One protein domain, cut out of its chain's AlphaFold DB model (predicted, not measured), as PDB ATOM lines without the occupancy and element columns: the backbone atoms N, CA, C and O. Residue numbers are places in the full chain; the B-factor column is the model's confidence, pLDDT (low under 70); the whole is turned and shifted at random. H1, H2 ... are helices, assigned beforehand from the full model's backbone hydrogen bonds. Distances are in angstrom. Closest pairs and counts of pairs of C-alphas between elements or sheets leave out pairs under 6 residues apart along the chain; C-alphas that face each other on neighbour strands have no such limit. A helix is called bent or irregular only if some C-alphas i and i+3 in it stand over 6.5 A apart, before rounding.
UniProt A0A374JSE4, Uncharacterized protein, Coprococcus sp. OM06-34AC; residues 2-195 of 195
ATOM      1  N   TRP A   2       3.420 -52.397  27.702       44.34
ATOM      2  CA  TRP A   2       4.174 -51.721  26.625       44.34
ATOM      3  C   TRP A   2       3.955 -52.297  25.216       44.34
ATOM      4  O   TRP A   2       3.689 -51.535  24.297       44.34
ATOM      5  N   LYS A   3       3.953 -53.628  25.042       50.31
ATOM      6  CA  LYS A   3       3.695 -54.277  23.735       50.31
ATOM      7  C   LYS A   3       2.340 -53.899  23.106       50.31
ATOM      8  O   LYS A   3       2.209 -53.882  21.891       50.31
ATOM      9  N   THR A   4       1.342 -53.594  23.935       52.12
ATOM     10  CA  THR A   4      -0.022 -53.256  23.502       52.12
ATOM     11  C   THR A   4      -0.132 -51.796  23.052       52.12
ATOM     12  O   THR A   4      -0.854 -51.516  22.107       52.12
ATOM     13  N   ILE A   5       0.619 -50.883  23.679       52.56
ATOM     14  CA  ILE A   5       0.640 -49.454  23.320       52.56
ATOM     15  C   ILE A   5       1.349 -49.256  21.969       52.56
ATOM     16  O   ILE A   5       0.762 -48.669  21.068       52.56
ATOM     17  N   TYR A   6       2.523 -49.875  21.766       55.00
ATOM     18  CA  TYR A   6       3.221 -49.849  20.469       55.00
ATOM     19  C   TYR A   6       2.388 -50.446  19.320       55.00
ATOM     20  O   TYR A   6       2.441 -49.958  18.197       55.00
ATOM     21  N   SER A   7       1.586 -51.479  19.598       59.12
ATOM     22  CA  SER A   7       0.687 -52.087  18.608       59.12
ATOM     23  C   SER A   7      -0.491 -51.177  18.225       59.12
ATOM     24  O   SER A   7      -0.895 -51.172  17.062       59.12
ATOM     25  N   ILE A   8      -1.035 -50.398  19.168       60.78
ATOM     26  CA  ILE A   8      -2.133 -49.452  18.906       60.78
ATOM     27  C   ILE A   8      -1.636 -48.281  18.045       60.78
ATOM     28  O   ILE A   8      -2.291 -47.933  17.061       60.78
ATOM     29  N   ASP A   9      -0.452 -47.744  18.352       71.00
ATOM     30  CA  ASP A   9       0.158 -46.647  17.591       71.00
ATOM     31  C   ASP A   9       0.551 -47.082  16.168       71.00
ATOM     32  O   ASP A   9       0.366 -46.335  15.205       71.00
ATOM     33  N   PHE A  10       1.019 -48.326  16.007       72.00
ATOM     34  CA  PHE A  10       1.375 -48.886  14.703       72.00
ATOM     35  C   PHE A  10       0.149 -49.160  13.816       72.00
ATOM     36  O   PHE A  10       0.147 -48.810  12.637       72.00
ATOM     37  N   ASN A  11      -0.935 -49.705  14.377       77.69
ATOM     38  CA  ASN A  11      -2.180 -49.931  13.633       77.69
ATOM     39  C   ASN A  11      -2.833 -48.614  13.182       77.69
ATOM     40  O   ASN A  11      -3.330 -48.524  12.057       77.69
ATOM     41  N   LEU A  12      -2.804 -47.582  14.033       82.44
ATOM     42  CA  LEU A  12      -3.277 -46.244  13.678       82.44
ATOM     43  C   LEU A  12      -2.440 -45.642  12.539       82.44
ATOM     44  O   LEU A  12      -2.998 -45.100  11.584       82.44
ATOM     45  N   LEU A  13      -1.113 -45.790  12.603       80.06
ATOM     46  CA  LEU A  13      -0.193 -45.331  11.562       80.06
ATOM     47  C   LEU A  13      -0.461 -46.018  10.214       80.06
ATOM     48  O   LEU A  13      -0.559 -45.333   9.194       80.06
ATOM     49  N   ILE A  14      -0.649 -47.344  10.202       79.12
ATOM     50  CA  ILE A  14      -1.035 -48.087   8.990       79.12
ATOM     51  C   ILE A  14      -2.359 -47.553   8.435       79.12
ATOM     52  O   ILE A  14      -2.470 -47.336   7.230       79.12
ATOM     53  N   GLY A  15      -3.354 -47.318   9.297       80.38
ATOM     54  CA  GLY A  15      -4.659 -46.796   8.887       80.38
ATOM     55  C   GLY A  15      -4.567 -45.427   8.208       80.38
ATOM     56  O   GLY A  15      -5.158 -45.221   7.147       80.38
ATOM     57  N   ILE A  16      -3.776 -44.508   8.771       85.19
ATOM     58  CA  ILE A  16      -3.557 -43.170   8.203       85.19
ATOM     59  C   ILE A  16      -2.824 -43.262   6.859       85.19
ATOM     60  O   ILE A  16      -3.266 -42.658   5.877       85.19
ATOM     61  N   ILE A  17      -1.741 -44.043   6.782       81.56
ATOM     62  CA  ILE A  17      -0.971 -44.225   5.541       81.56
ATOM     63  C   ILE A  17      -1.849 -44.861   4.458       81.56
ATOM     64  O   ILE A  17      -1.888 -44.365   3.333       81.56
ATOM     65  N   GLY A  18      -2.605 -45.909   4.793       81.56
ATOM     66  CA  GLY A  18      -3.538 -46.559   3.872       81.56
ATOM     67  C   GLY A  18      -4.603 -45.595   3.347       81.56
ATOM     68  O   GLY A  18      -4.862 -45.559   2.144       81.56
ATOM     69  N   GLY A  19      -5.155 -44.748   4.222       85.88
ATOM     70  CA  GLY A  19      -6.096 -43.695   3.845       85.88
ATOM     71  C   GLY A  19      -5.504 -42.717   2.828       85.88
ATOM     72  O   GLY A  19      -6.082 -42.520   1.757       85.88
ATOM     73  N   ILE A  20      -4.318 -42.169   3.110       86.69
ATOM     74  CA  ILE A  20      -3.629 -41.213   2.228       86.69
ATOM     75  C   ILE A  20      -3.309 -41.844   0.869       86.69
ATOM     76  O   ILE A  20      -3.631 -41.267  -0.170       86.69
ATOM     77  N   VAL A  21      -2.719 -43.043   0.858       84.12
ATOM     78  CA  VAL A  21      -2.369 -43.743  -0.388       84.12
ATOM     79  C   VAL A  21      -3.624 -44.022  -1.215       84.12
ATOM     80  O   VAL A  21      -3.621 -43.763  -2.419       84.12
ATOM     81  N   SER A  22      -4.705 -44.506  -0.592       85.44
ATOM     82  CA  SER A  22      -5.956 -44.779  -1.308       85.44
ATOM     83  C   SER A  22      -6.538 -43.514  -1.951       85.44
ATOM     84  O   SER A  22      -6.952 -43.550  -3.108       85.44
ATOM     85  N   GLY A  23      -6.476 -42.372  -1.255       87.88
ATOM     86  CA  GLY A  23      -6.909 -41.081  -1.782       87.88
ATOM     87  C   GLY A  23      -6.071 -40.616  -2.974       87.88
ATOM     88  O   GLY A  23      -6.630 -40.171  -3.980       87.88
ATOM     89  N   ILE A  24      -4.745 -40.771  -2.905       87.12
ATOM     90  CA  ILE A  24      -3.833 -40.446  -4.015       87.12
ATOM     91  C   ILE A  24      -4.141 -41.321  -5.234       87.12
ATOM     92  O   ILE A  24      -4.266 -40.804  -6.344       87.12
ATOM     93  N   PHE A  25      -4.311 -42.630  -5.032       86.31
ATOM     94  CA  PHE A  25      -4.623 -43.568  -6.107       86.31
ATOM     95  C   PHE A  25      -5.935 -43.214  -6.811       86.31
ATOM     96  O   PHE A  25      -5.963 -43.061  -8.032       86.31
ATOM     97  N   VAL A  26      -7.013 -43.021  -6.043       89.31
ATOM     98  CA  VAL A  26      -8.331 -42.657  -6.584       89.31
ATOM     99  C   VAL A  26      -8.265 -41.319  -7.329       89.31
ATOM    100  O   VAL A  26      -8.811 -41.199  -8.423       89.31
ATOM    101  N   SER A  27      -7.535 -40.336  -6.796       91.56
ATOM    102  CA  SER A  27      -7.338 -39.038  -7.457       91.56
ATOM    103  C   SER A  27      -6.622 -39.178  -8.802       91.56
ATOM    104  O   SER A  27      -6.998 -38.533  -9.780       91.56
ATOM    105  N   TYR A  28      -5.614 -40.050  -8.883       89.56
ATOM    106  CA  TYR A  28      -4.885 -40.296 -10.125       89.56
ATOM    107  C   TYR A  28      -5.743 -41.021 -11.172       89.56
ATOM    108  O   TYR A  28      -5.692 -40.687 -12.355       89.56
ATOM    109  N   VAL A  29      -6.588 -41.964 -10.744       90.12
ATOM    110  CA  VAL A  29      -7.581 -42.604 -11.621       90.12
ATOM    111  C   VAL A  29      -8.547 -41.567 -12.199       90.12
ATOM    112  O   VAL A  29      -8.774 -41.566 -13.408       90.12
ATOM    113  N   PHE A  30      -9.051 -40.638 -11.378       92.44
ATOM    114  CA  PHE A  30      -9.901 -39.546 -11.863       92.44
ATOM    115  C   PHE A  30      -9.179 -38.614 -12.838       92.44
ATOM    116  O   PHE A  30      -9.796 -38.140 -13.790       92.44
ATOM    117  N   LEU A  31      -7.881 -38.370 -12.649       91.88
ATOM    118  CA  LEU A  31      -7.082 -37.588 -13.592       91.88
ATOM    119  C   LEU A  31      -7.002 -38.283 -14.959       91.88
ATOM    120  O   LEU A  31      -7.251 -37.643 -15.980       91.88
ATOM    121  N   ILE A  32      -6.732 -39.593 -14.985       89.88
ATOM    122  CA  ILE A  32      -6.722 -40.395 -16.222       89.88
ATOM    123  C   ILE A  32      -8.102 -40.371 -16.895       89.88
ATOM    124  O   ILE A  32      -8.197 -40.219 -18.116       89.88
ATOM    125  N   GLU A  33      -9.174 -40.515 -16.112       91.44
ATOM    126  CA  GLU A  33     -10.543 -40.428 -16.620       91.44
ATOM    127  C   GLU A  33     -10.823 -39.052 -17.237       91.44
ATOM    128  O   GLU A  33     -11.352 -38.980 -18.345       91.44
ATOM    129  N   ALA A  34     -10.460 -37.966 -16.553       91.38
ATOM    130  CA  ALA A  34     -10.677 -36.604 -17.028       91.38
ATOM    131  C   ALA A  34      -9.904 -36.319 -18.325       91.38
ATOM    132  O   ALA A  34     -10.477 -35.779 -19.273       91.38
ATOM    133  N   GLU A  35      -8.639 -36.740 -18.401       90.19
ATOM    134  CA  GLU A  35      -7.819 -36.632 -19.612       90.19
ATOM    135  C   GLU A  35      -8.474 -37.385 -20.779       90.19
ATOM    136  O   GLU A  35      -8.665 -36.827 -21.864       90.19
ATOM    137  N   PHE A  36      -8.893 -38.635 -20.553       89.88
ATOM    138  CA  PHE A  36      -9.543 -39.432 -21.589       89.88
ATOM    139  C   PHE A  36     -10.903 -38.866 -21.999       89.88
ATOM    140  O   PHE A  36     -11.218 -38.844 -23.184       89.88
ATOM    141  N   ARG A  37     -11.708 -38.380 -21.053       91.44
ATOM    142  CA  ARG A  37     -12.984 -37.709 -21.325       91.44
ATOM    143  C   ARG A  37     -12.792 -36.489 -22.211       91.44
ATOM    144  O   ARG A  37     -13.552 -36.312 -23.157       91.44
ATOM    145  N   ASN A  38     -11.771 -35.681 -21.937       91.00
ATOM    146  CA  ASN A  38     -11.464 -34.516 -22.751       91.00
ATOM    147  C   ASN A  38     -11.061 -34.922 -24.179       91.00
ATOM    148  O   ASN A  38     -11.648 -34.433 -25.142       91.00
ATOM    149  N   GLN A  39     -10.145 -35.890 -24.315       89.62
ATOM    150  CA  GLN A  39      -9.756 -36.455 -25.617       89.62
ATOM    151  C   GLN A  39     -10.969 -37.005 -26.375       89.62
ATOM    152  O   GLN A  39     -11.162 -36.711 -27.550       89.62
ATOM    153  N   PHE A  40     -11.805 -37.792 -25.700       91.94
ATOM    154  CA  PHE A  40     -12.972 -38.426 -26.295       91.94
ATOM    155  C   PHE A  40     -13.996 -37.395 -26.772       91.94
ATOM    156  O   PHE A  40     -14.478 -37.502 -27.893       91.94
ATOM    157  N   ASN A  41     -14.295 -36.372 -25.967       91.75
ATOM    158  CA  ASN A  41     -15.221 -35.304 -26.346       91.75
ATOM    159  C   ASN A  41     -14.703 -34.487 -27.533       91.75
ATOM    160  O   ASN A  41     -15.478 -34.144 -28.423       91.75
ATOM    161  N   HIS A  42     -13.398 -34.216 -27.567       89.69
ATOM    162  CA  HIS A  42     -12.766 -33.528 -28.686       89.69
ATOM    163  C   HIS A  42     -12.901 -34.334 -29.987       89.69
ATOM    164  O   HIS A  42     -13.363 -33.812 -31.000       89.69
ATOM    165  N   VAL A  43     -12.609 -35.638 -29.943       91.81
ATOM    166  CA  VAL A  43     -12.806 -36.540 -31.090       91.81
ATOM    167  C   VAL A  43     -14.287 -36.650 -31.458       91.81
ATOM    168  O   VAL A  43     -14.634 -36.593 -32.633       91.81
ATOM    169  N   LYS A  44     -15.188 -36.740 -30.477       93.12
ATOM    170  CA  LYS A  44     -16.635 -36.810 -30.712       93.12
ATOM    171  C   LYS A  44     -17.150 -35.601 -31.493       93.12
ATOM    172  O   LYS A  44     -18.001 -35.764 -32.361       93.12
ATOM    173  N   ALA A  45     -16.618 -34.408 -31.219       92.12
ATOM    174  CA  ALA A  45     -16.957 -33.207 -31.973       92.12
ATOM    175  C   ALA A  45     -16.580 -33.349 -33.459       92.12
ATOM    176  O   ALA A  45     -17.440 -33.138 -34.310       92.12
ATOM    177  N   MET A  46     -15.360 -33.809 -33.766       93.00
ATOM    178  CA  MET A  46     -14.908 -34.104 -35.138       93.00
ATOM    179  C   MET A  46     -15.805 -35.128 -35.845       93.00
ATOM    180  O   MET A  46     -16.123 -34.976 -37.025       93.00
ATOM    181  N   PHE A  47     -16.259 -36.158 -35.123       94.62
ATOM    182  CA  PHE A  47     -17.159 -37.166 -35.683       94.62
ATOM    183  C   PHE A  47     -18.485 -36.579 -36.181       94.62
ATOM    184  O   PHE A  47     -19.088 -37.162 -37.072       94.62
ATOM    185  N   THR A  48     -18.908 -35.401 -35.709       93.94
ATOM    186  CA  THR A  48     -20.087 -34.693 -36.243       93.94
ATOM    187  C   THR A  48     -19.955 -34.415 -37.741       93.94
ATOM    188  O   THR A  48     -20.889 -34.686 -38.495       93.94
ATOM    189  N   SER A  49     -18.791 -33.944 -38.197       94.12
ATOM    190  CA  SER A  49     -18.544 -33.690 -39.621       94.12
ATOM    191  C   SER A  49     -18.456 -35.001 -40.414       94.12
ATOM    192  O   SER A  49     -18.944 -35.078 -41.539       94.12
ATOM    193  N   ILE A  50     -17.934 -36.075 -39.807       95.81
ATOM    194  CA  ILE A  50     -17.909 -37.421 -40.406       95.81
ATOM    195  C   ILE A  50     -19.330 -37.976 -40.590       95.81
ATOM    196  O   ILE A  50     -19.668 -38.479 -41.666       95.81
ATOM    197  N   TYR A  51     -20.192 -37.842 -39.578       95.00
ATOM    198  CA  TYR A  51     -21.615 -38.167 -39.690       95.00
ATOM    199  C   TYR A  51     -22.296 -37.309 -40.763       95.00
ATOM    200  O   TYR A  51     -23.089 -37.827 -41.544       95.00
ATOM    201  N   GLY A  52     -21.948 -36.022 -40.852       92.56
ATOM    202  CA  GLY A  52     -22.433 -35.119 -41.897       92.56
ATOM    203  C   GLY A  52     -22.111 -35.616 -43.308       92.56
ATOM    204  O   GLY A  52     -23.013 -35.715 -44.141       92.56
ATOM    205  N   ILE A  53     -20.856 -36.000 -43.566       93.94
ATOM    206  CA  ILE A  53     -20.417 -36.550 -44.862       93.94
ATOM    207  C   ILE A  53     -21.175 -37.841 -45.184       93.94
ATOM    208  O   ILE A  53     -21.789 -37.954 -46.247       93.94
ATOM    209  N   THR A  54     -21.153 -38.803 -44.261       94.50
ATOM    210  CA  THR A  54     -21.712 -40.146 -44.485       94.50
ATOM    211  C   THR A  54     -23.231 -40.122 -44.649       94.50
ATOM    212  O   THR A  54     -23.759 -40.723 -45.586       94.50
ATOM    213  N   ALA A  55     -23.952 -39.358 -43.823       92.81
ATOM    214  CA  ALA A  55     -25.402 -39.213 -43.937       92.81
ATOM    215  C   ALA A  55     -25.811 -38.482 -45.225       92.81
ATOM    216  O   ALA A  55     -26.742 -38.913 -45.911       92.81
ATOM    217  N   THR A  56     -25.106 -37.404 -45.588       91.44
ATOM    218  CA  THR A  56     -25.398 -36.633 -46.808       91.44
ATOM    219  C   THR A  56     -25.147 -37.469 -48.061       91.44
ATOM    220  O   THR A  56     -25.981 -37.492 -48.972       91.44
ATOM    221  N   TYR A  57     -24.035 -38.207 -48.097       91.81
ATOM    222  CA  TYR A  57     -23.725 -39.099 -49.210       91.81
ATOM    223  C   TYR A  57     -24.707 -40.279 -49.298       91.81
ATOM    224  O   TYR A  57     -25.221 -40.572 -50.379       91.81
ATOM    225  N   SER A  58     -25.046 -40.910 -48.170       89.19
ATOM    226  CA  SER A  58     -26.042 -41.989 -48.119       89.19
ATOM    227  C   SER A  58     -27.411 -41.523 -48.632       89.19
ATOM    228  O   SER A  58     -28.031 -42.179 -49.477       89.19
ATOM    229  N   ALA A  59     -27.856 -40.330 -48.221       87.62
ATOM    230  CA  ALA A  59     -29.083 -39.728 -48.733       87.62
ATOM    231  C   ALA A  59     -29.019 -39.525 -50.257       87.62
ATOM    232  O   ALA A  59     -29.950 -39.921 -50.965       87.62
ATOM    233  N   TYR A  60     -27.917 -38.973 -50.781       88.06
ATOM    234  CA  TYR A  60     -27.695 -38.835 -52.225       88.06
ATOM    235  C   TYR A  60     -27.815 -40.180 -52.954       88.06
ATOM    236  O   TYR A  60     -28.528 -40.283 -53.958       88.06
ATOM    237  N   GLU A  61     -27.171 -41.226 -52.439       87.50
ATOM    238  CA  GLU A  61     -27.195 -42.554 -53.044       87.50
ATOM    239  C   GLU A  61     -28.624 -43.135 -53.085       87.50
ATOM    240  O   GLU A  61     -29.083 -43.629 -54.124       87.50
ATOM    241  N   HIS A  62     -29.380 -42.992 -51.991       83.94
ATOM    242  CA  HIS A  62     -30.794 -43.367 -51.915       83.94
ATOM    243  C   HIS A  62     -31.671 -42.588 -52.914       83.94
ATOM    244  O   HIS A  62     -32.532 -43.175 -53.589       83.94
ATOM    245  N   PHE A  63     -31.448 -41.280 -53.068       81.44
ATOM    246  CA  PHE A  63     -32.163 -40.458 -54.048       81.44
ATOM    247  C   PHE A  63     -31.846 -40.857 -55.493       81.44
ATOM    248  O   PHE A  63     -32.752 -40.931 -56.328       81.44
ATOM    249  N   GLN A  64     -30.593 -41.180 -55.810       80.12
ATOM    250  CA  GLN A  64     -30.225 -41.619 -57.158       80.12
ATOM    251  C   GLN A  64     -30.813 -42.994 -57.496       80.12
ATOM    252  O   GLN A  64     -31.361 -43.177 -58.588       80.12
ATOM    253  N   LYS A  65     -30.807 -43.939 -56.547       76.69
ATOM    254  CA  LYS A  65     -31.445 -45.261 -56.704       76.69
ATOM    255  C   LYS A  65     -32.955 -45.141 -56.965       76.69
ATOM    256  O   LYS A  65     -33.505 -45.840 -57.820       76.69
ATOM    257  N   THR A  66     -33.638 -44.225 -56.277       70.25
ATOM    258  CA  THR A  66     -35.083 -43.987 -56.458       70.25
ATOM    259  C   THR A  66     -35.411 -43.217 -57.744       70.25
ATOM    260  O   THR A  66     -36.397 -43.545 -58.411       70.25
ATOM    261  N   LYS A  67     -34.575 -42.255 -58.163       65.75
ATOM    262  CA  LYS A  67     -34.710 -41.575 -59.467       65.75
ATOM    263  C   LYS A  67     -34.438 -42.508 -60.648       65.75
ATOM    264  O   LYS A  67     -35.173 -42.439 -61.631       65.75
ATOM    265  N   GLY A  68     -33.454 -43.403 -60.550       59.66
ATOM    266  CA  GLY A  68     -33.166 -44.418 -61.571       59.66
ATOM    267  C   GLY A  68     -34.376 -45.310 -61.872       59.66
ATOM    268  O   GLY A  68     -34.710 -45.525 -63.036       59.66
ATOM    269  N   LYS A  69     -35.119 -45.710 -60.829       58.66
ATOM    270  CA  LYS A  69     -36.400 -46.430 -60.967       58.66
ATOM    271  C   LYS A  69     -37.501 -45.599 -61.643       58.66
ATOM    272  O   LYS A  69     -38.266 -46.144 -62.428       58.66
ATOM    273  N   LYS A  70     -37.594 -44.290 -61.372       54.53
ATOM    274  CA  LYS A  70     -38.616 -43.405 -61.976       54.53
ATOM    275  C   LYS A  70     -38.303 -43.012 -63.428       54.53
ATOM    276  O   LYS A  70     -39.221 -42.930 -64.238       54.53
ATOM    277  N   ARG A  71     -37.028 -42.803 -63.780       51.72
ATOM    278  CA  ARG A  71     -36.581 -42.457 -65.149       51.72
ATOM    279  C   ARG A  71     -36.720 -43.599 -66.154       51.72
ATOM    280  O   ARG A  71     -36.820 -43.318 -67.343       51.72
ATOM    281  N   ALA A  72     -36.788 -44.848 -65.698       54.06
ATOM    282  CA  ALA A  72     -37.195 -45.968 -66.548       54.06
ATOM    283  C   ALA A  72     -38.637 -45.814 -67.087       54.06
ATOM    284  O   ALA A  72     -38.976 -46.449 -68.077       54.06
ATOM    285  N   ASN A  73     -39.459 -44.938 -66.483       58.19
ATOM    286  CA  ASN A  73     -40.886 -44.787 -66.781       58.19
ATOM    287  C   ASN A  73     -41.316 -43.430 -67.389       58.19
ATOM    288  O   ASN A  73     -42.509 -43.261 -67.639       58.19
ATOM    289  N   LYS A  74     -40.432 -42.441 -67.643       52.78
ATOM    290  CA  LYS A  74     -40.842 -41.178 -68.319       52.78
ATOM    291  C   LYS A  74     -39.691 -40.363 -68.949       52.78
ATOM    292  O   LYS A  74     -38.577 -40.353 -68.431       52.78
ATOM    293  N   VAL A  75     -40.003 -39.681 -70.064       48.75
ATOM    294  CA  VAL A  75     -39.118 -38.930 -70.993       48.75
ATOM    295  C   VAL A  75     -38.462 -37.680 -70.372       48.75
ATOM    296  O   VAL A  75     -39.061 -37.006 -69.540       48.75
ATOM    297  N   LYS A  76     -37.225 -37.400 -70.823       58.47
ATOM    298  CA  LYS A  76     -36.183 -36.520 -70.262       58.47
ATOM    299  C   LYS A  76     -36.064 -35.194 -71.032       58.47
ATOM    300  O   LYS A  76     -35.797 -35.243 -72.227       58.47
ATOM    301  N   ALA A  77     -36.151 -34.045 -70.355       52.28
ATOM    302  CA  ALA A  77     -35.530 -32.790 -70.829       52.28
ATOM    303  C   ALA A  77     -35.470 -31.707 -69.735       52.28
ATOM    304  O   ALA A  77     -34.438 -31.064 -69.568       52.28
ATOM    305  N   ILE A  78     -36.543 -31.537 -68.954       52.53
ATOM    306  CA  ILE A  78     -36.674 -30.444 -67.966       52.53
ATOM    307  C   ILE A  78     -35.905 -30.750 -66.664       52.53
ATOM    308  O   ILE A  78     -35.450 -29.852 -65.961       52.53
ATOM    309  N   ASP A  79     -35.676 -32.026 -66.365       55.22
ATOM    310  CA  ASP A  79     -35.072 -32.489 -65.116       55.22
ATOM    311  C   ASP A  79     -33.564 -32.215 -65.003       55.22
ATOM    312  O   ASP A  79     -33.045 -32.227 -63.893       55.22
ATOM    313  N   ASN A  80     -32.841 -31.956 -66.097       53.56
ATOM    314  CA  ASN A  80     -31.376 -31.852 -66.046       53.56
ATOM    315  C   ASN A  80     -30.879 -30.560 -65.375       53.56
ATOM    316  O   ASN A  80     -29.935 -30.627 -64.594       53.56
ATOM    317  N   ALA A  81     -31.525 -29.411 -65.600       51.53
ATOM    318  CA  ALA A  81     -31.101 -28.139 -65.001       51.53
ATOM    319  C   ALA A  81     -31.299 -28.116 -63.471       51.53
ATOM    320  O   ALA A  81     -30.397 -27.728 -62.733       51.53
ATOM    321  N   GLY A  82     -32.440 -28.619 -62.985       55.12
ATOM    322  CA  GLY A  82     -32.692 -28.765 -61.545       55.12
ATOM    323  C   GLY A  82     -31.816 -29.832 -60.878       55.12
ATOM    324  O   GLY A  82     -31.504 -29.720 -59.695       55.12
ATOM    325  N   ASN A  83     -31.382 -30.854 -61.623       58.97
ATOM    326  CA  ASN A  83     -30.468 -31.874 -61.107       58.97
ATOM    327  C   ASN A  83     -29.038 -31.338 -60.950       58.97
ATOM    328  O   ASN A  83     -28.390 -31.679 -59.972       58.97
ATOM    329  N   ILE A  84     -28.578 -30.473 -61.862       58.75
ATOM    330  CA  ILE A  84     -27.251 -29.840 -61.786       58.75
ATOM    331  C   ILE A  84     -27.178 -28.876 -60.593       58.75
ATOM    332  O   ILE A  84     -26.235 -28.951 -59.817       58.75
ATOM    333  N   ALA A  85     -28.203 -28.037 -60.392       61.03
ATOM    334  CA  ALA A  85     -28.263 -27.122 -59.246       61.03
ATOM    335  C   ALA A  85     -28.410 -27.852 -57.893       61.03
ATOM    336  O   ALA A  85     -27.901 -27.400 -56.869       61.03
ATOM    337  N   GLY A  86     -29.105 -28.995 -57.877       67.31
ATOM    338  CA  GLY A  86     -29.215 -29.843 -56.687       67.31
ATOM    339  C   GLY A  86     -27.922 -30.596 -56.358       67.31
ATOM    340  O   GLY A  86     -27.576 -30.714 -55.186       67.31
ATOM    341  N   GLU A  87     -27.200 -31.089 -57.369       69.00
ATOM    342  CA  GLU A  87     -25.907 -31.758 -57.173       69.00
ATOM    343  C   GLU A  87     -24.811 -30.776 -56.751       69.00
ATOM    344  O   GLU A  87     -24.038 -31.126 -55.864       69.00
ATOM    345  N   SER A  88     -24.773 -29.552 -57.291       70.75
ATOM    346  CA  SER A  88     -23.796 -28.539 -56.863       70.75
ATOM    347  C   SER A  88     -23.976 -28.157 -55.392       70.75
ATOM    348  O   SER A  88     -23.016 -28.206 -54.635       70.75
ATOM    349  N   ASN A  89     -25.215 -27.907 -54.951       83.81
ATOM    350  CA  ASN A  89     -25.509 -27.610 -53.544       83.81
ATOM    351  C   ASN A  89     -25.106 -28.772 -52.611       83.81
ATOM    352  O   ASN A  89     -24.623 -28.566 -51.502       83.81
ATOM    353  N   LEU A  90     -25.265 -30.018 -53.065       87.44
ATOM    354  CA  LEU A  90     -24.871 -31.190 -52.282       87.44
ATOM    355  C   LEU A  90     -23.345 -31.346 -52.198       87.44
ATOM    356  O   LEU A  90     -22.830 -31.711 -51.143       87.44
ATOM    357  N   VAL A  91     -22.624 -31.039 -53.280       89.44
ATOM    358  CA  VAL A  91     -21.152 -30.972 -53.284       89.44
ATOM    359  C   VAL A  91     -20.659 -29.886 -52.333       89.44
ATOM    360  O   VAL A  91     -19.729 -30.144 -51.574       89.44
ATOM    361  N   ASP A  92     -21.301 -28.718 -52.313       90.88
ATOM    362  CA  ASP A  92     -20.950 -27.623 -51.402       90.88
ATOM    363  C   ASP A  92     -21.129 -28.034 -49.931       90.88
ATOM    364  O   ASP A  92     -20.228 -27.832 -49.118       90.88
ATOM    365  N   ILE A  93     -22.245 -28.696 -49.593       91.81
ATOM    366  CA  ILE A  93     -22.496 -29.226 -48.241       91.81
ATOM    367  C   ILE A  93     -21.433 -30.262 -47.846       91.81
ATOM    368  O   ILE A  93     -20.860 -30.180 -46.757       91.81
ATOM    369  N   LEU A  94     -21.147 -31.229 -48.723       93.69
ATOM    370  CA  LEU A  94     -20.133 -32.255 -48.469       93.69
ATOM    371  C   LEU A  94     -18.736 -31.643 -48.308       93.69
ATOM    372  O   LEU A  94     -17.983 -32.047 -47.422       93.69
ATOM    373  N   ASN A  95     -18.398 -30.643 -49.123       93.81
ATOM    374  CA  ASN A  95     -17.136 -29.922 -49.018       93.81
ATOM    375  C   ASN A  95     -17.050 -29.076 -47.745       93.81
ATOM    376  O   ASN A  95     -15.961 -28.983 -47.183       93.81
ATOM    377  N   ASN A  96     -18.158 -28.521 -47.247       94.38
ATOM    378  CA  ASN A  96     -18.165 -27.828 -45.960       94.38
ATOM    379  C   ASN A  96     -17.831 -28.792 -44.811       94.38
ATOM    380  O   ASN A  96     -16.891 -28.542 -44.059       94.38
ATOM    381  N   TYR A  97     -18.510 -29.942 -44.732       94.50
ATOM    382  CA  TYR A  97     -18.182 -30.954 -43.721       94.50
ATOM    383  C   TYR A  97     -16.757 -31.488 -43.865       94.50
ATOM    384  O   TYR A  97     -16.071 -31.707 -42.868       94.50
ATOM    385  N   TRP A  98     -16.282 -31.679 -45.097       94.06
ATOM    386  CA  TRP A  98     -14.894 -32.059 -45.339       94.06
ATOM    387  C   TRP A  98     -13.916 -30.986 -44.860       94.06
ATOM    388  O   TRP A  98     -12.883 -31.318 -44.289       94.06
ATOM    389  N   SER A  99     -14.217 -29.707 -45.081       92.81
ATOM    390  CA  SER A  99     -13.375 -28.592 -44.644       92.81
ATOM    391  C   SER A  99     -13.310 -28.518 -43.121       92.81
ATOM    392  O   SER A  99     -12.222 -28.378 -42.566       92.81
ATOM    393  N   GLU A 100     -14.445 -28.673 -42.437       93.12
ATOM    394  CA  GLU A 100     -14.498 -28.768 -40.974       93.12
ATOM    395  C   GLU A 100     -13.673 -29.957 -40.465       93.12
ATOM    396  O   GLU A 100     -12.802 -29.779 -39.612       93.12
ATOM    397  N   LEU A 101     -13.871 -31.146 -41.044       93.25
ATOM    398  CA  LEU A 101     -13.085 -32.339 -40.724       93.25
ATOM    399  C   LEU A 101     -11.587 -32.097 -40.946       93.25
ATOM    400  O   LEU A 101     -10.779 -32.401 -40.078       93.25
ATOM    401  N   SER A 102     -11.213 -31.509 -42.081       91.81
ATOM    402  CA  SER A 102      -9.815 -31.221 -42.423       91.81
ATOM    403  C   SER A 102      -9.194 -30.218 -41.457       91.81
ATOM    404  O   SER A 102      -8.032 -30.361 -41.084       91.81
ATOM    405  N   SER A 103      -9.970 -29.224 -41.010       91.31
ATOM    406  CA  SER A 103      -9.500 -28.205 -40.071       91.31
ATOM    407  C   SER A 103      -9.070 -28.802 -38.731       91.31
ATOM    408  O   SER A 103      -8.096 -28.338 -38.139       91.31
ATOM    409  N   PHE A 104      -9.718 -29.890 -38.304       89.38
ATOM    410  CA  PHE A 104      -9.341 -30.637 -37.107       89.38
ATOM    411  C   PHE A 104      -7.915 -31.197 -37.197       89.38
ATOM    412  O   PHE A 104      -7.206 -31.264 -36.194       89.38
ATOM    413  N   PHE A 105      -7.474 -31.567 -38.403       88.75
ATOM    414  CA  PHE A 105      -6.156 -32.154 -38.631       88.75
ATOM    415  C   PHE A 105      -5.031 -31.128 -38.816       88.75
ATOM    416  O   PHE A 105      -3.865 -31.508 -38.802       88.75
ATOM    417  N   ILE A 106      -5.340 -29.827 -38.894       84.69
ATOM    418  CA  ILE A 106      -4.320 -28.764 -38.974       84.69
ATOM    419  C   ILE A 106      -3.487 -28.704 -37.688       84.69
ATOM    420  O   ILE A 106      -2.277 -28.502 -37.734       84.69
ATOM    421  N   THR A 107      -4.138 -28.877 -36.538       80.50
ATOM    422  CA  THR A 107      -3.514 -28.843 -35.208       80.50
ATOM    423  C   THR A 107      -3.468 -30.226 -34.559       80.50
ATOM    424  O   THR A 107      -3.271 -30.343 -33.349       80.50
ATOM    425  N   TYR A 108      -3.681 -31.286 -35.344       79.75
ATOM    426  CA  TYR A 108      -3.708 -32.647 -34.833       79.75
ATOM    427  C   TYR A 108      -2.314 -33.108 -34.417       79.75
ATOM    428  O   TYR A 108      -1.382 -33.183 -35.215       79.75
ATOM    429  N   GLU A 109      -2.205 -33.479 -33.147       80.69
ATOM    430  CA  GLU A 109      -0.996 -34.019 -32.548       80.69
ATOM    431  C   GLU A 109      -1.223 -35.495 -32.167       80.69
ATOM    432  O   GLU A 109      -1.869 -35.779 -31.152       80.69
ATOM    433  N   PRO A 110      -0.692 -36.468 -32.939       75.06
ATOM    434  CA  PRO A 110      -0.968 -37.894 -32.732       75.06
ATOM    435  C   PRO A 110      -0.607 -38.407 -31.333       75.06
ATOM    436  O   PRO A 110      -1.258 -39.303 -30.801       75.06
ATOM    437  N   TRP A 111       0.422 -37.832 -30.705       74.81
ATOM    438  CA  TRP A 111       0.893 -38.246 -29.379       74.81
ATOM    439  C   TRP A 111      -0.077 -37.905 -28.245       74.81
ATOM    440  O   TRP A 111       0.022 -38.495 -27.166       74.81
ATOM    441  N   GLN A 112      -1.011 -36.973 -28.466       79.12
ATOM    442  CA  GLN A 112      -2.034 -36.634 -27.479       79.12
ATOM    443  C   GLN A 112      -3.065 -37.754 -27.328       79.12
ATOM    444  O   GLN A 112      -3.659 -37.907 -26.264       79.12
ATOM    445  N   TYR A 113      -3.256 -38.579 -28.356       82.81
ATOM    446  CA  TYR A 113      -4.251 -39.638 -28.351       82.81
ATOM    447  C   TYR A 113      -3.580 -40.982 -28.109       82.81
ATOM    448  O   TYR A 113      -2.578 -41.344 -28.720       82.81
ATOM    449  N   LYS A 114      -4.149 -41.768 -27.198       79.38
ATOM    450  CA  LYS A 114      -3.648 -43.111 -26.869       79.38
ATOM    451  C   LYS A 114      -4.648 -44.187 -27.293       79.38
ATOM    452  O   LYS A 114      -5.838 -43.912 -27.467       79.38
ATOM    453  N   PHE A 115      -4.170 -45.427 -27.401       82.50
ATOM    454  CA  PHE A 115      -4.982 -46.630 -27.635       82.50
ATOM    455  C   PHE A 115      -5.837 -46.563 -28.911       82.50
ATOM    456  O   PHE A 115      -5.326 -46.255 -29.988       82.50
ATOM    457  N   ARG A 116      -7.128 -46.907 -28.809       85.50
ATOM    458  CA  ARG A 116      -8.040 -47.043 -29.951       85.50
ATOM    459  C   ARG A 116      -8.366 -45.706 -30.608       85.50
ATOM    460  O   ARG A 116      -8.425 -45.666 -31.830       85.50
ATOM    461  N   LEU A 117      -8.478 -44.620 -29.835       88.94
ATOM    462  CA  LEU A 117      -8.691 -43.278 -30.398       88.94
ATOM    463  C   LEU A 117      -7.561 -42.883 -31.354       88.94
ATOM    464  O   LEU A 117      -7.844 -42.394 -32.437       88.94
ATOM    465  N   ASN A 118      -6.305 -43.164 -30.997       89.81
ATOM    466  CA  ASN A 118      -5.170 -42.877 -31.878       89.81
ATOM    467  C   ASN A 118      -5.274 -43.635 -33.208       89.81
ATOM    468  O   ASN A 118      -5.112 -43.052 -34.269       89.81
ATOM    469  N   LYS A 119      -5.611 -44.930 -33.163       89.88
ATOM    470  CA  LYS A 119      -5.768 -45.742 -34.381       89.88
ATOM    471  C   LYS A 119      -6.857 -45.192 -35.303       89.88
ATOM    472  O   LYS A 119      -6.646 -45.120 -36.505       89.88
ATOM    473  N   ILE A 120      -7.992 -44.794 -34.729       93.00
ATOM    474  CA  ILE A 120      -9.105 -44.196 -35.474       93.00
ATOM    475  C   ILE A 120      -8.667 -42.873 -36.113       93.00
ATOM    476  O   ILE A 120      -8.923 -42.644 -37.288       93.00
ATOM    477  N   LEU A 121      -7.982 -42.012 -35.358       93.62
ATOM    478  CA  LEU A 121      -7.532 -40.715 -35.859       93.62
ATOM    479  C   LEU A 121      -6.439 -40.830 -36.920       93.62
ATOM    480  O   LEU A 121      -6.437 -40.030 -37.844       93.62
ATOM    481  N   ILE A 122      -5.549 -41.821 -36.826       91.62
ATOM    482  CA  ILE A 122      -4.570 -42.120 -37.880       91.62
ATOM    483  C   ILE A 122      -5.291 -42.503 -39.174       91.62
ATOM    484  O   ILE A 122      -5.014 -41.906 -40.205       91.62
ATOM    485  N   GLU A 123      -6.264 -43.416 -39.116       93.25
ATOM    486  CA  GLU A 123      -7.027 -43.823 -40.306       93.25
ATOM    487  C   GLU A 123      -7.761 -42.634 -40.944       93.25
ATOM    488  O   GLU A 123      -7.749 -42.461 -42.161       93.25
ATOM    489  N   ILE A 124      -8.370 -41.771 -40.126       93.88
ATOM    490  CA  ILE A 124      -9.058 -40.571 -40.620       93.88
ATOM    491  C   ILE A 124      -8.058 -39.568 -41.199       93.88
ATOM    492  O   ILE A 124      -8.315 -39.006 -42.261       93.88
ATOM    493  N   ASN A 125      -6.914 -39.360 -40.549       93.00
ATOM    494  CA  ASN A 125      -5.859 -38.491 -41.061       93.00
ATOM    495  C   ASN A 125      -5.337 -38.989 -42.414       93.00
ATOM    496  O   ASN A 125      -5.146 -38.191 -43.328       93.00
ATOM    497  N   ASP A 126      -5.159 -40.300 -42.568       92.31
ATOM    498  CA  ASP A 126      -4.748 -40.910 -43.830       92.31
ATOM    499  C   ASP A 126      -5.801 -40.681 -44.923       92.31
ATOM    500  O   ASP A 126      -5.444 -40.392 -46.058       92.31
ATOM    501  N   ILE A 127      -7.099 -40.730 -44.599       92.50
ATOM    502  CA  ILE A 127      -8.172 -40.368 -45.544       92.50
ATOM    503  C   ILE A 127      -8.103 -38.879 -45.912       92.50
ATOM    504  O   ILE A 127      -8.207 -38.529 -47.084       92.50
ATOM    505  N   VAL A 128      -7.951 -37.995 -44.925       91.19
ATOM    506  CA  VAL A 128      -7.981 -36.535 -45.117       91.19
ATOM    507  C   VAL A 128      -6.771 -36.034 -45.908       91.19
ATOM    508  O   VAL A 128      -6.899 -35.108 -46.710       91.19
ATOM    509  N   THR A 129      -5.605 -36.638 -45.690       89.44
ATOM    510  CA  THR A 129      -4.336 -36.224 -46.309       89.44
ATOM    511  C   THR A 129      -4.029 -36.945 -47.620       89.44
ATOM    512  O   THR A 129      -3.101 -36.547 -48.329       89.44
ATOM    513  N   ASP A 130      -4.812 -37.961 -47.987       89.75
ATOM    514  CA  ASP A 130      -4.664 -38.654 -49.262       89.75
ATOM    515  C   ASP A 130      -4.979 -37.705 -50.431       89.75
ATOM    516  O   ASP A 130      -6.114 -37.260 -50.649       89.75
ATOM    517  N   GLY A 131      -3.938 -37.416 -51.219       84.69
ATOM    518  CA  GLY A 131      -3.988 -36.535 -52.384       84.69
ATOM    519  C   GLY A 131      -5.051 -36.932 -53.411       84.69
ATOM    520  O   GLY A 131      -5.548 -36.069 -54.138       84.69
ATOM    521  N   LYS A 132      -5.463 -38.208 -53.428       87.94
ATOM    522  CA  LYS A 132      -6.561 -38.721 -54.257       87.94
ATOM    523  C   LYS A 132      -7.866 -37.957 -54.047       87.94
ATOM    524  O   LYS A 132      -8.621 -37.782 -55.000       87.94
ATOM    525  N   TYR A 133      -8.129 -37.494 -52.827       84.56
ATOM    526  CA  TYR A 133      -9.393 -36.855 -52.481       84.56
ATOM    527  C   TYR A 133      -9.331 -35.336 -52.521       84.56
ATOM    528  O   TYR A 133     -10.320 -34.715 -52.161       84.56
ATOM    529  N   MET A 134      -8.227 -34.704 -52.939       79.81
ATOM    530  CA  MET A 134      -8.109 -33.238 -52.899       79.81
ATOM    531  C   MET A 134      -9.106 -32.506 -53.803       79.81
ATOM    532  O   MET A 134      -9.511 -31.389 -53.483       79.81
ATOM    533  N   ILE A 135      -9.526 -33.132 -54.902       81.31
ATOM    534  CA  ILE A 135     -10.491 -32.569 -55.849       81.31
ATOM    535  C   ILE A 135     -11.808 -33.333 -55.702       81.31
ATOM    536  O   ILE A 135     -11.860 -34.531 -55.968       81.31
ATOM    537  N   ARG A 136     -12.869 -32.637 -55.275       88.06
ATOM    538  CA  ARG A 136     -14.208 -33.210 -55.045       88.06
ATOM    539  C   ARG A 136     -15.253 -32.323 -55.712       88.06
ATOM    540  O   ARG A 136     -15.783 -31.395 -55.101       88.06
ATOM    541  N   ASN A 137     -15.493 -32.596 -56.990       85.19
ATOM    542  CA  ASN A 137     -16.375 -31.810 -57.856       85.19
ATOM    543  C   ASN A 137     -17.742 -32.480 -58.052       85.19
ATOM    544  O   ASN A 137     -18.658 -31.878 -58.609       85.19
ATOM    545  N   SER A 138     -17.885 -33.737 -57.626       86.06
ATOM    546  CA  SER A 138     -19.114 -34.513 -57.715       86.06
ATOM    547  C   SER A 138     -19.404 -35.217 -56.390       86.06
ATOM    548  O   SER A 138     -18.469 -35.654 -55.717       86.06
ATOM    549  N   PRO A 139     -20.682 -35.457 -56.032       84.75
ATOM    550  CA  PRO A 139     -21.000 -36.269 -54.862       84.75
ATOM    551  C   PRO A 139     -20.385 -37.670 -54.939       84.75
ATOM    552  O   PRO A 139     -20.059 -38.258 -53.917       84.75
ATOM    553  N   LYS A 140     -20.185 -38.209 -56.149       88.38
ATOM    554  CA  LYS A 140     -19.572 -39.529 -56.362       88.38
ATOM    555  C   LYS A 140     -18.118 -39.610 -55.898       88.38
ATOM    556  O   LYS A 140     -17.688 -40.701 -55.537       88.38
ATOM    557  N   ASP A 141     -17.405 -38.487 -55.850       88.88
ATOM    558  CA  ASP A 141     -16.024 -38.434 -55.356       88.88
ATOM    559  C   ASP A 141     -15.963 -38.769 -53.853       88.88
ATOM    560  O   ASP A 141     -14.937 -39.217 -53.347       88.88
ATOM    561  N   PHE A 142     -17.095 -38.639 -53.148       91.50
ATOM    562  CA  PHE A 142     -17.243 -39.006 -51.743       91.50
ATOM    563  C   PHE A 142     -17.633 -40.469 -51.509       91.50
ATOM    564  O   PHE A 142     -17.767 -40.861 -50.356       91.50
ATOM    565  N   ALA A 143     -17.798 -41.299 -52.546       91.88
ATOM    566  CA  ALA A 143     -18.237 -42.688 -52.377       91.88
ATOM    567  C   ALA A 143     -17.296 -43.506 -51.484       91.88
ATOM    568  O   ALA A 143     -17.698 -44.055 -50.459       91.88
ATOM    569  N   GLU A 144     -16.021 -43.541 -51.863       93.75
ATOM    570  CA  GLU A 144     -14.987 -44.274 -51.133       93.75
ATOM    571  C   GLU A 144     -14.657 -43.603 -49.797       93.75
ATOM    572  O   GLU A 144     -14.483 -44.287 -48.789       93.75
ATOM    573  N   ILE A 145     -14.651 -42.265 -49.771       93.50
ATOM    574  CA  ILE A 145     -14.483 -41.470 -48.549       93.50
ATOM    575  C   ILE A 145     -15.543 -41.870 -47.522       93.50
ATOM    576  O   ILE A 145     -15.209 -42.247 -46.403       93.50
ATOM    577  N   SER A 146     -16.819 -41.826 -47.915       93.56
ATOM    578  CA  SER A 146     -17.954 -42.160 -47.059       93.56
ATOM    579  C   SER A 146     -17.838 -43.584 -46.530       93.56
ATOM    580  O   SER A 146     -18.022 -43.800 -45.339       93.56
ATOM    581  N   GLN A 147     -17.474 -44.547 -47.381       94.44
ATOM    582  CA  GLN A 147     -17.318 -45.943 -46.971       94.44
ATOM    583  C   GLN A 147     -16.204 -46.127 -45.926       94.44
ATOM    584  O   GLN A 147     -16.395 -46.820 -44.925       94.44
ATOM    585  N   ARG A 148     -15.032 -45.510 -46.130       95.31
ATOM    586  CA  ARG A 148     -13.917 -45.601 -45.171       95.31
ATOM    587  C   ARG A 148     -14.234 -44.880 -43.859       95.31
ATOM    588  O   ARG A 148     -13.930 -45.384 -42.779       95.31
ATOM    589  N   LEU A 149     -14.890 -43.727 -43.945       95.94
ATOM    590  CA  LEU A 149     -15.349 -42.969 -42.786       95.94
ATOM    591  C   LEU A 149     -16.414 -43.722 -41.974       95.94
ATOM    592  O   LEU A 149     -16.395 -43.671 -40.748       95.94
ATOM    593  N   GLU A 150     -17.296 -44.475 -42.627       95.62
ATOM    594  CA  GLU A 150     -18.291 -45.319 -41.958       95.62
ATOM    595  C   GLU A 150     -17.633 -46.459 -41.164       95.62
ATOM    596  O   GLU A 150     -18.023 -46.735 -40.029       95.62
ATOM    597  N   ALA A 151     -16.547 -47.047 -41.678       95.31
ATOM    598  CA  ALA A 151     -15.741 -47.993 -40.903       95.31
ATOM    599  C   ALA A 151     -15.128 -47.339 -39.648       95.31
ATOM    600  O   ALA A 151     -15.098 -47.950 -38.576       95.31
ATOM    601  N   CYS A 152     -14.697 -46.077 -39.745       95.88
ATOM    602  CA  CYS A 152     -14.190 -45.315 -38.600       95.88
ATOM    603  C   CYS A 152     -15.292 -45.001 -37.574       95.88
ATOM    604  O   CYS A 152     -15.034 -45.084 -36.373       95.88
ATOM    605  N   ILE A 153     -16.515 -44.695 -38.029       95.94
ATOM    606  CA  ILE A 153     -17.702 -44.528 -37.171       95.94
ATOM    607  C   ILE A 153     -17.939 -45.787 -36.346       95.94
ATOM    608  O   ILE A 153     -18.039 -45.694 -35.126       95.94
ATOM    609  N   VAL A 154     -17.953 -46.964 -36.974       95.50
ATOM    610  CA  VAL A 154     -18.187 -48.231 -36.264       95.50
ATOM    611  C   VAL A 154     -17.152 -48.449 -35.155       95.50
ATOM    612  O   VAL A 154     -17.503 -48.833 -34.038       95.50
ATOM    613  N   LEU A 155     -15.875 -48.166 -35.429       93.25
ATOM    614  CA  LEU A 155     -14.809 -48.272 -34.428       93.25
ATOM    615  C   LEU A 155     -14.973 -47.259 -33.286       93.25
ATOM    616  O   LEU A 155     -14.700 -47.583 -32.127       93.25
ATOM    617  N   PHE A 156     -15.407 -46.039 -33.598       94.50
ATOM    618  CA  PHE A 156     -15.635 -44.996 -32.605       94.50
ATOM    619  C   PHE A 156     -16.857 -45.283 -31.729       94.50
ATOM    620  O   PHE A 156     -16.769 -45.162 -30.508       94.50
ATOM    621  N   GLU A 157     -17.965 -45.747 -32.308       94.06
ATOM    622  CA  GLU A 157     -19.142 -46.175 -31.549       94.06
ATOM    623  C   GLU A 157     -18.831 -47.354 -30.623       94.06
ATOM    624  O   GLU A 157     -19.315 -47.402 -29.492       94.06
ATOM    625  N   ASP A 158     -18.003 -48.307 -31.061       92.44
ATOM    626  CA  ASP A 158     -17.567 -49.403 -30.193       92.44
ATOM    627  C   ASP A 158     -16.729 -48.892 -29.008       92.44
ATOM    628  O   ASP A 158     -16.876 -49.379 -27.883       92.44
ATOM    629  N   CYS A 159     -15.897 -47.870 -29.235       89.88
ATOM    630  CA  CYS A 159     -15.171 -47.164 -28.176       89.88
ATOM    631  C   CYS A 159     -16.138 -46.459 -27.208       89.88
ATOM    632  O   CYS A 159     -15.976 -46.566 -25.993       89.88
ATOM    633  N   GLU A 160     -17.184 -45.802 -27.721       91.88
ATOM    634  CA  GLU A 160     -18.214 -45.145 -26.908       91.88
ATOM    635  C   GLU A 160     -18.985 -46.147 -26.038       91.88
ATOM    636  O   GLU A 160     -19.132 -45.957 -24.828       91.88
ATOM    637  N   ARG A 161     -19.429 -47.266 -26.621       93.19
ATOM    638  CA  ARG A 161     -20.155 -48.323 -25.896       93.19
ATOM    639  C   ARG A 161     -19.290 -48.973 -24.820       93.19
ATOM    640  O   ARG A 161     -19.791 -49.322 -23.750       93.19
ATOM    641  N   ASN A 162     -17.992 -49.118 -25.078       91.31
ATOM    642  CA  ASN A 162     -17.035 -49.716 -24.151       91.31
ATOM    643  C   ASN A 162     -16.221 -48.678 -23.357       91.31
ATOM    644  O   ASN A 162     -15.197 -49.033 -22.773       91.31
ATOM    645  N   TYR A 163     -16.694 -47.433 -23.248       88.25
ATOM    646  CA  TYR A 163     -15.957 -46.314 -22.647       88.25
ATOM    647  C   TYR A 163     -15.346 -46.629 -21.269       88.25
ATOM    648  O   TYR A 163     -14.182 -46.331 -21.006       88.25
ATOM    649  N   LYS A 164     -16.092 -47.316 -20.390       88.38
ATOM    650  CA  LYS A 164     -15.590 -47.729 -19.063       88.38
ATOM    651  C   LYS A 164     -14.428 -48.725 -19.141       88.38
ATOM    652  O   LYS A 164     -13.500 -48.634 -18.343       88.38
ATOM    653  N   LYS A 165     -14.470 -49.666 -20.089       88.50
ATOM    654  CA  LYS A 165     -13.382 -50.635 -20.304       88.50
ATOM    655  C   LYS A 165     -12.139 -49.941 -20.857       88.50
ATOM    656  O   LYS A 165     -11.037 -50.288 -20.459       88.50
ATOM    657  N   GLU A 166     -12.316 -48.936 -21.712       86.75
ATOM    658  CA  GLU A 166     -11.207 -48.122 -22.223       86.75
ATOM    659  C   GLU A 166     -10.519 -47.326 -21.102       86.75
ATOM    660  O   GLU A 166      -9.291 -47.251 -21.070       86.75
ATOM    661  N   ILE A 167     -11.284 -46.780 -20.147       88.50
ATOM    662  CA  ILE A 167     -10.712 -46.145 -18.947       88.50
ATOM    663  C   ILE A 167      -9.938 -47.167 -18.117       88.50
ATOM    664  O   ILE A 167      -8.794 -46.906 -17.756       88.50
ATOM    665  N   LEU A 168     -10.537 -48.327 -17.833       87.75
ATOM    666  CA  LEU A 168      -9.885 -49.364 -17.032       87.75
ATOM    667  C   LEU A 168      -8.563 -49.805 -17.671       87.75
ATOM    668  O   LEU A 168      -7.532 -49.802 -17.006       87.75
ATOM    669  N   LEU A 169      -8.569 -50.067 -18.981       88.06
ATOM    670  CA  LEU A 169      -7.370 -50.418 -19.735       88.06
ATOM    671  C   LEU A 169      -6.294 -49.329 -19.617       88.06
ATOM    672  O   LEU A 169      -5.118 -49.639 -19.429       88.06
ATOM    673  N   ARG A 170      -6.678 -48.048 -19.695       86.56
ATOM    674  CA  ARG A 170      -5.751 -46.919 -19.514       86.56
ATOM    675  C   ARG A 170      -5.167 -46.868 -18.113       86.56
ATOM    676  O   ARG A 170      -3.986 -46.573 -17.993       86.56
ATOM    677  N   VAL A 171      -5.958 -47.144 -17.081       87.56
ATOM    678  CA  VAL A 171      -5.482 -47.196 -15.692       87.56
ATOM    679  C   VAL A 171      -4.501 -48.354 -15.512       87.56
ATOM    680  O   VAL A 171      -3.393 -48.140 -15.024       87.56
ATOM    681  N   GLU A 172      -4.860 -49.555 -15.965       85.38
ATOM    682  CA  GLU A 172      -4.052 -50.774 -15.813       85.38
ATOM    683  C   GLU A 172      -2.715 -50.706 -16.557       85.38
ATOM    684  O   GLU A 172      -1.699 -51.211 -16.080       85.38
ATOM    685  N   THR A 173      -2.695 -50.065 -17.725       87.19
ATOM    686  CA  THR A 173      -1.490 -49.931 -18.558       87.19
ATOM    687  C   THR A 173      -0.679 -48.669 -18.255       87.19
ATOM    688  O   THR A 173       0.392 -48.465 -18.836       87.19
ATOM    689  N   ASN A 174      -1.148 -47.805 -17.349       88.38
ATOM    690  CA  ASN A 174      -0.429 -46.590 -16.990       88.38
ATOM    691  C   ASN A 174       0.804 -46.927 -16.137       88.38
ATOM    692  O   ASN A 174       0.697 -47.426 -15.018       88.38
ATOM    693  N   LYS A 175       1.993 -46.584 -16.649       88.50
ATOM    694  CA  LYS A 175       3.273 -46.836 -15.966       88.50
ATOM    695  C   LYS A 175       3.338 -46.215 -14.571       88.50
ATOM    696  O   LYS A 175       3.879 -46.839 -13.666       88.50
ATOM    697  N   ALA A 176       2.792 -45.015 -14.377       87.00
ATOM    698  CA  ALA A 176       2.791 -44.364 -13.071       87.00
ATOM    699  C   ALA A 176       1.895 -45.110 -12.072       87.00
ATOM    700  O   ALA A 176       2.310 -45.319 -10.936       87.00
ATOM    701  N   VAL A 177       0.720 -45.584 -12.511       87.62
ATOM    702  CA  VAL A 177      -0.171 -46.425 -11.690       87.62
ATOM    703  C   VAL A 177       0.533 -47.720 -11.291       87.62
ATOM    704  O   VAL A 177       0.529 -48.082 -10.118       87.62
ATOM    705  N   GLN A 178       1.189 -48.391 -12.241       88.06
ATOM    706  CA  GLN A 178       1.925 -49.632 -11.981       88.06
ATOM    707  C   GLN A 178       3.087 -49.425 -11.000       88.06
ATOM    708  O   GLN A 178       3.232 -50.193 -10.050       88.06
ATOM    709  N   ILE A 179       3.892 -48.374 -11.189       89.50
ATOM    710  CA  ILE A 179       5.001 -48.029 -10.284       89.50
ATOM    711  C   ILE A 179       4.468 -47.717  -8.882       89.50
ATOM    712  O   ILE A 179       5.011 -48.210  -7.897       89.50
ATOM    713  N   PHE A 180       3.392 -46.935  -8.784       87.81
ATOM    714  CA  PHE A 180       2.777 -46.596  -7.504       87.81
ATOM    715  C   PHE A 180       2.248 -47.838  -6.776       87.81
ATOM    716  O   PHE A 180       2.499 -48.001  -5.584       87.81
ATOM    717  N   LEU A 181       1.582 -48.748  -7.494       87.12
ATOM    718  CA  LEU A 181       1.095 -50.012  -6.938       87.12
ATOM    719  C   LEU A 181       2.252 -50.876  -6.409       87.12
ATOM    720  O   LEU A 181       2.167 -51.408  -5.305       87.12
ATOM    721  N   LEU A 182       3.352 -50.977  -7.163       90.12
ATOM    722  CA  LEU A 182       4.550 -51.714  -6.750       90.12
ATOM    723  C   LEU A 182       5.186 -51.119  -5.488       90.12
ATOM    724  O   LEU A 182       5.506 -51.859  -4.558       90.12
ATOM    725  N   LEU A 183       5.335 -49.792  -5.433       88.19
ATOM    726  CA  LEU A 183       5.858 -49.096  -4.255       88.19
ATOM    727  C   LEU A 183       4.964 -49.306  -3.033       88.19
ATOM    728  O   LEU A 183       5.469 -49.529  -1.934       88.19
ATOM    729  N   PHE A 184       3.645 -49.280  -3.220       85.06
ATOM    730  CA  PHE A 184       2.700 -49.504  -2.135       85.06
ATOM    731  C   PHE A 184       2.777 -50.931  -1.582       85.06
ATOM    732  O   PHE A 184       2.838 -51.117  -0.369       85.06
ATOM    733  N   VAL A 185       2.853 -51.941  -2.455       87.62
ATOM    734  CA  VAL A 185       3.036 -53.339  -2.037       87.62
ATOM    735  C   VAL A 185       4.365 -53.519  -1.301       87.62
ATOM    736  O   VAL A 185       4.389 -54.137  -0.238       87.62
ATOM    737  N   ALA A 186       5.456 -52.938  -1.807       88.88
ATOM    738  CA  ALA A 186       6.752 -52.978  -1.133       88.88
ATOM    739  C   ALA A 186       6.693 -52.336   0.264       88.88
ATOM    740  O   ALA A 186       7.209 -52.903   1.225       88.88
ATOM    741  N   LEU A 187       6.012 -51.194   0.396       85.25
ATOM    742  CA  LEU A 187       5.826 -50.506   1.672       85.25
ATOM    743  C   LEU A 187       5.018 -51.348   2.669       85.25
ATOM    744  O   LEU A 187       5.408 -51.444   3.829       85.25
ATOM    745  N   ILE A 188       3.949 -52.015   2.225       83.12
ATOM    746  CA  ILE A 188       3.187 -52.948   3.071       83.12
ATOM    747  C   ILE A 188       4.078 -54.096   3.551       83.12
ATOM    748  O   ILE A 188       4.061 -54.418   4.734       83.12
ATOM    749  N   ILE A 189       4.869 -54.701   2.661       86.62
ATOM    750  CA  ILE A 189       5.771 -55.804   3.024       86.62
ATOM    751  C   ILE A 189       6.772 -55.351   4.092       86.62
ATOM    752  O   ILE A 189       6.959 -56.047   5.087       86.62
ATOM    753  N   VAL A 190       7.376 -54.169   3.925       84.38
ATOM    754  CA  VAL A 190       8.296 -53.592   4.918       84.38
ATOM    755  C   VAL A 190       7.595 -53.371   6.257       84.38
ATOM    756  O   VAL A 190       8.148 -53.733   7.292       84.38
ATOM    757  N   LEU A 191       6.375 -52.825   6.251       76.62
ATOM    758  CA  LEU A 191       5.600 -52.608   7.474       76.62
ATOM    759  C   LEU A 191       5.242 -53.924   8.174       76.62
ATOM    760  O   LEU A 191       5.336 -53.989   9.392       76.62
ATOM    761  N   ILE A 192       4.889 -54.978   7.434       79.31
ATOM    762  CA  ILE A 192       4.599 -56.299   8.013       79.31
ATOM    763  C   ILE A 192       5.852 -56.912   8.648       79.31
ATOM    764  O   ILE A 192       5.754 -57.500   9.716       79.31
ATOM    765  N   ILE A 193       7.021 -56.783   8.011       80.56
ATOM    766  CA  ILE A 193       8.286 -57.307   8.555       80.56
ATOM    767  C   ILE A 193       8.733 -56.519   9.797       80.56
ATOM    768  O   ILE A 193       9.366 -57.084  10.685       80.56
ATOM    769  N   ALA A 194       8.445 -55.217   9.844       71.19
ATOM    770  CA  ALA A 194       8.826 -54.341  10.949       71.19
ATOM    771  C   ALA A 194       7.897 -54.429  12.179       71.19
ATOM    772  O   ALA A 194       8.249 -53.876  13.223       71.19
ATOM    773  N   ALA A 195       6.734 -55.076  12.048       65.69
ATOM    774  CA  ALA A 195       5.729 -55.271  13.099       65.69
ATOM    775  C   ALA A 195       6.014 -56.506  13.967       65.69
ATOM    776  O   ALA A 195       5.792 -56.422  15.199       65.69
TER     777      ALA A 195
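Overview. This is residues 2 to 195 of the 195 residues of an uncharacterized protein of Coprococcus sp. OM06-34AC (UniProt A0A374JSE4). A very long helix, H1, runs along nearly the whole length of a thin rod, and the rest of the chain folds back along it in shorter pieces. H2 turns back along the far part of H1, the pair H3 and H4 packs in beside the H1–H2 hairpin, and H5 and H6 follow one another back towards the first residue, while the tip of the hairpin, residues 62 to 86, sticks out free. The printed part has 194 residues with six named helices, in order H1 to H6, and no named strand, and its class is all helix. It is extended, with a radius of gyration of the C-alphas of 27.9 A, and spans 107 by 31 by 18 A.

Arrangement. Begin with H1, residues 2 to 71, the hub, which touches four other helices and has a kink of 30 degrees near residue 46. With its residues 46 to 57 alone it touches H2, residues 79 to 106, and the two form a helical hairpin at a shallow tilt of 21 degrees, opposite ways; the closest C-alphas, of Ser 49 and Tyr 97, are 4.9 A apart. Look next at H3, residues 115 to 129, which only just touches H2, with 3 pairs of C-alphas within 8 A, the closest those of Ser 102 and Val 128 at 6.2 A. H3 forms a helical hairpin with H4, residues 139 to 161, at a shallow tilt of 9 degrees, opposite ways, and the closest C-alphas, of Ile 120 and Cys 152, are 6.1 A apart. H4 touches H1, which meets it with residues 47 to 60 alone, and the closest C-alphas, of Thr 54 and Ser 146, are 5.0 A apart. H5, residues 163 to 172, touches H1 at a steep tilt of 43 degrees, with the C-alphas of Glu 33 and Ile 167 closest at 6.2 A. H6, residues 175 to 194, only just touches H1, with 3 pairs of C-alphas within 8 A, the closest those of Phe 25 and Val 177 at 7.7 A; H6 is apart from H2, H3 and H4. In H3, H5 and H6 every O i to N i+4 pair is within hydrogen-bond range, against 65 of 66 in H1, 22 of 24 in H2 and 16 of 19 in H4.

Along the chain. Find C-alpha 2 at (4.174, -51.721, 26.625); from there H1 runs 100.8 A to C-alpha 71 at (-36.581, -42.457, -65.149). H2 spans 40.5 A from residue 79 to 106, H3 21.4 A from 115 to 129, and H4 31.4 A from 139 to 161. H4 is irregular, with C-alphas 141 and 144 standing 7.3 A apart, and has a kink of 41 degrees near residue 146. H5, 14.4 A long from residue 163 to 172, leads to H6, 28.5 A long, which ends at C-alpha 194, at (8.826, -54.341, 10.949).

Size, cuts and confidence. The two C-alphas farthest apart, those of Trp 2 and Val 75, are 107.6 A from each other, while those of Trp 2 and Ala 195, the chain's last residue, are 14.1 A apart. The printed part has no cut; the links H4 to H5 and H5 to H6 are tight, and the other three are short. The mean pLDDT of the printed part is 83.4, and residues 2 to 8, 67 to 87 and 195 are under 70.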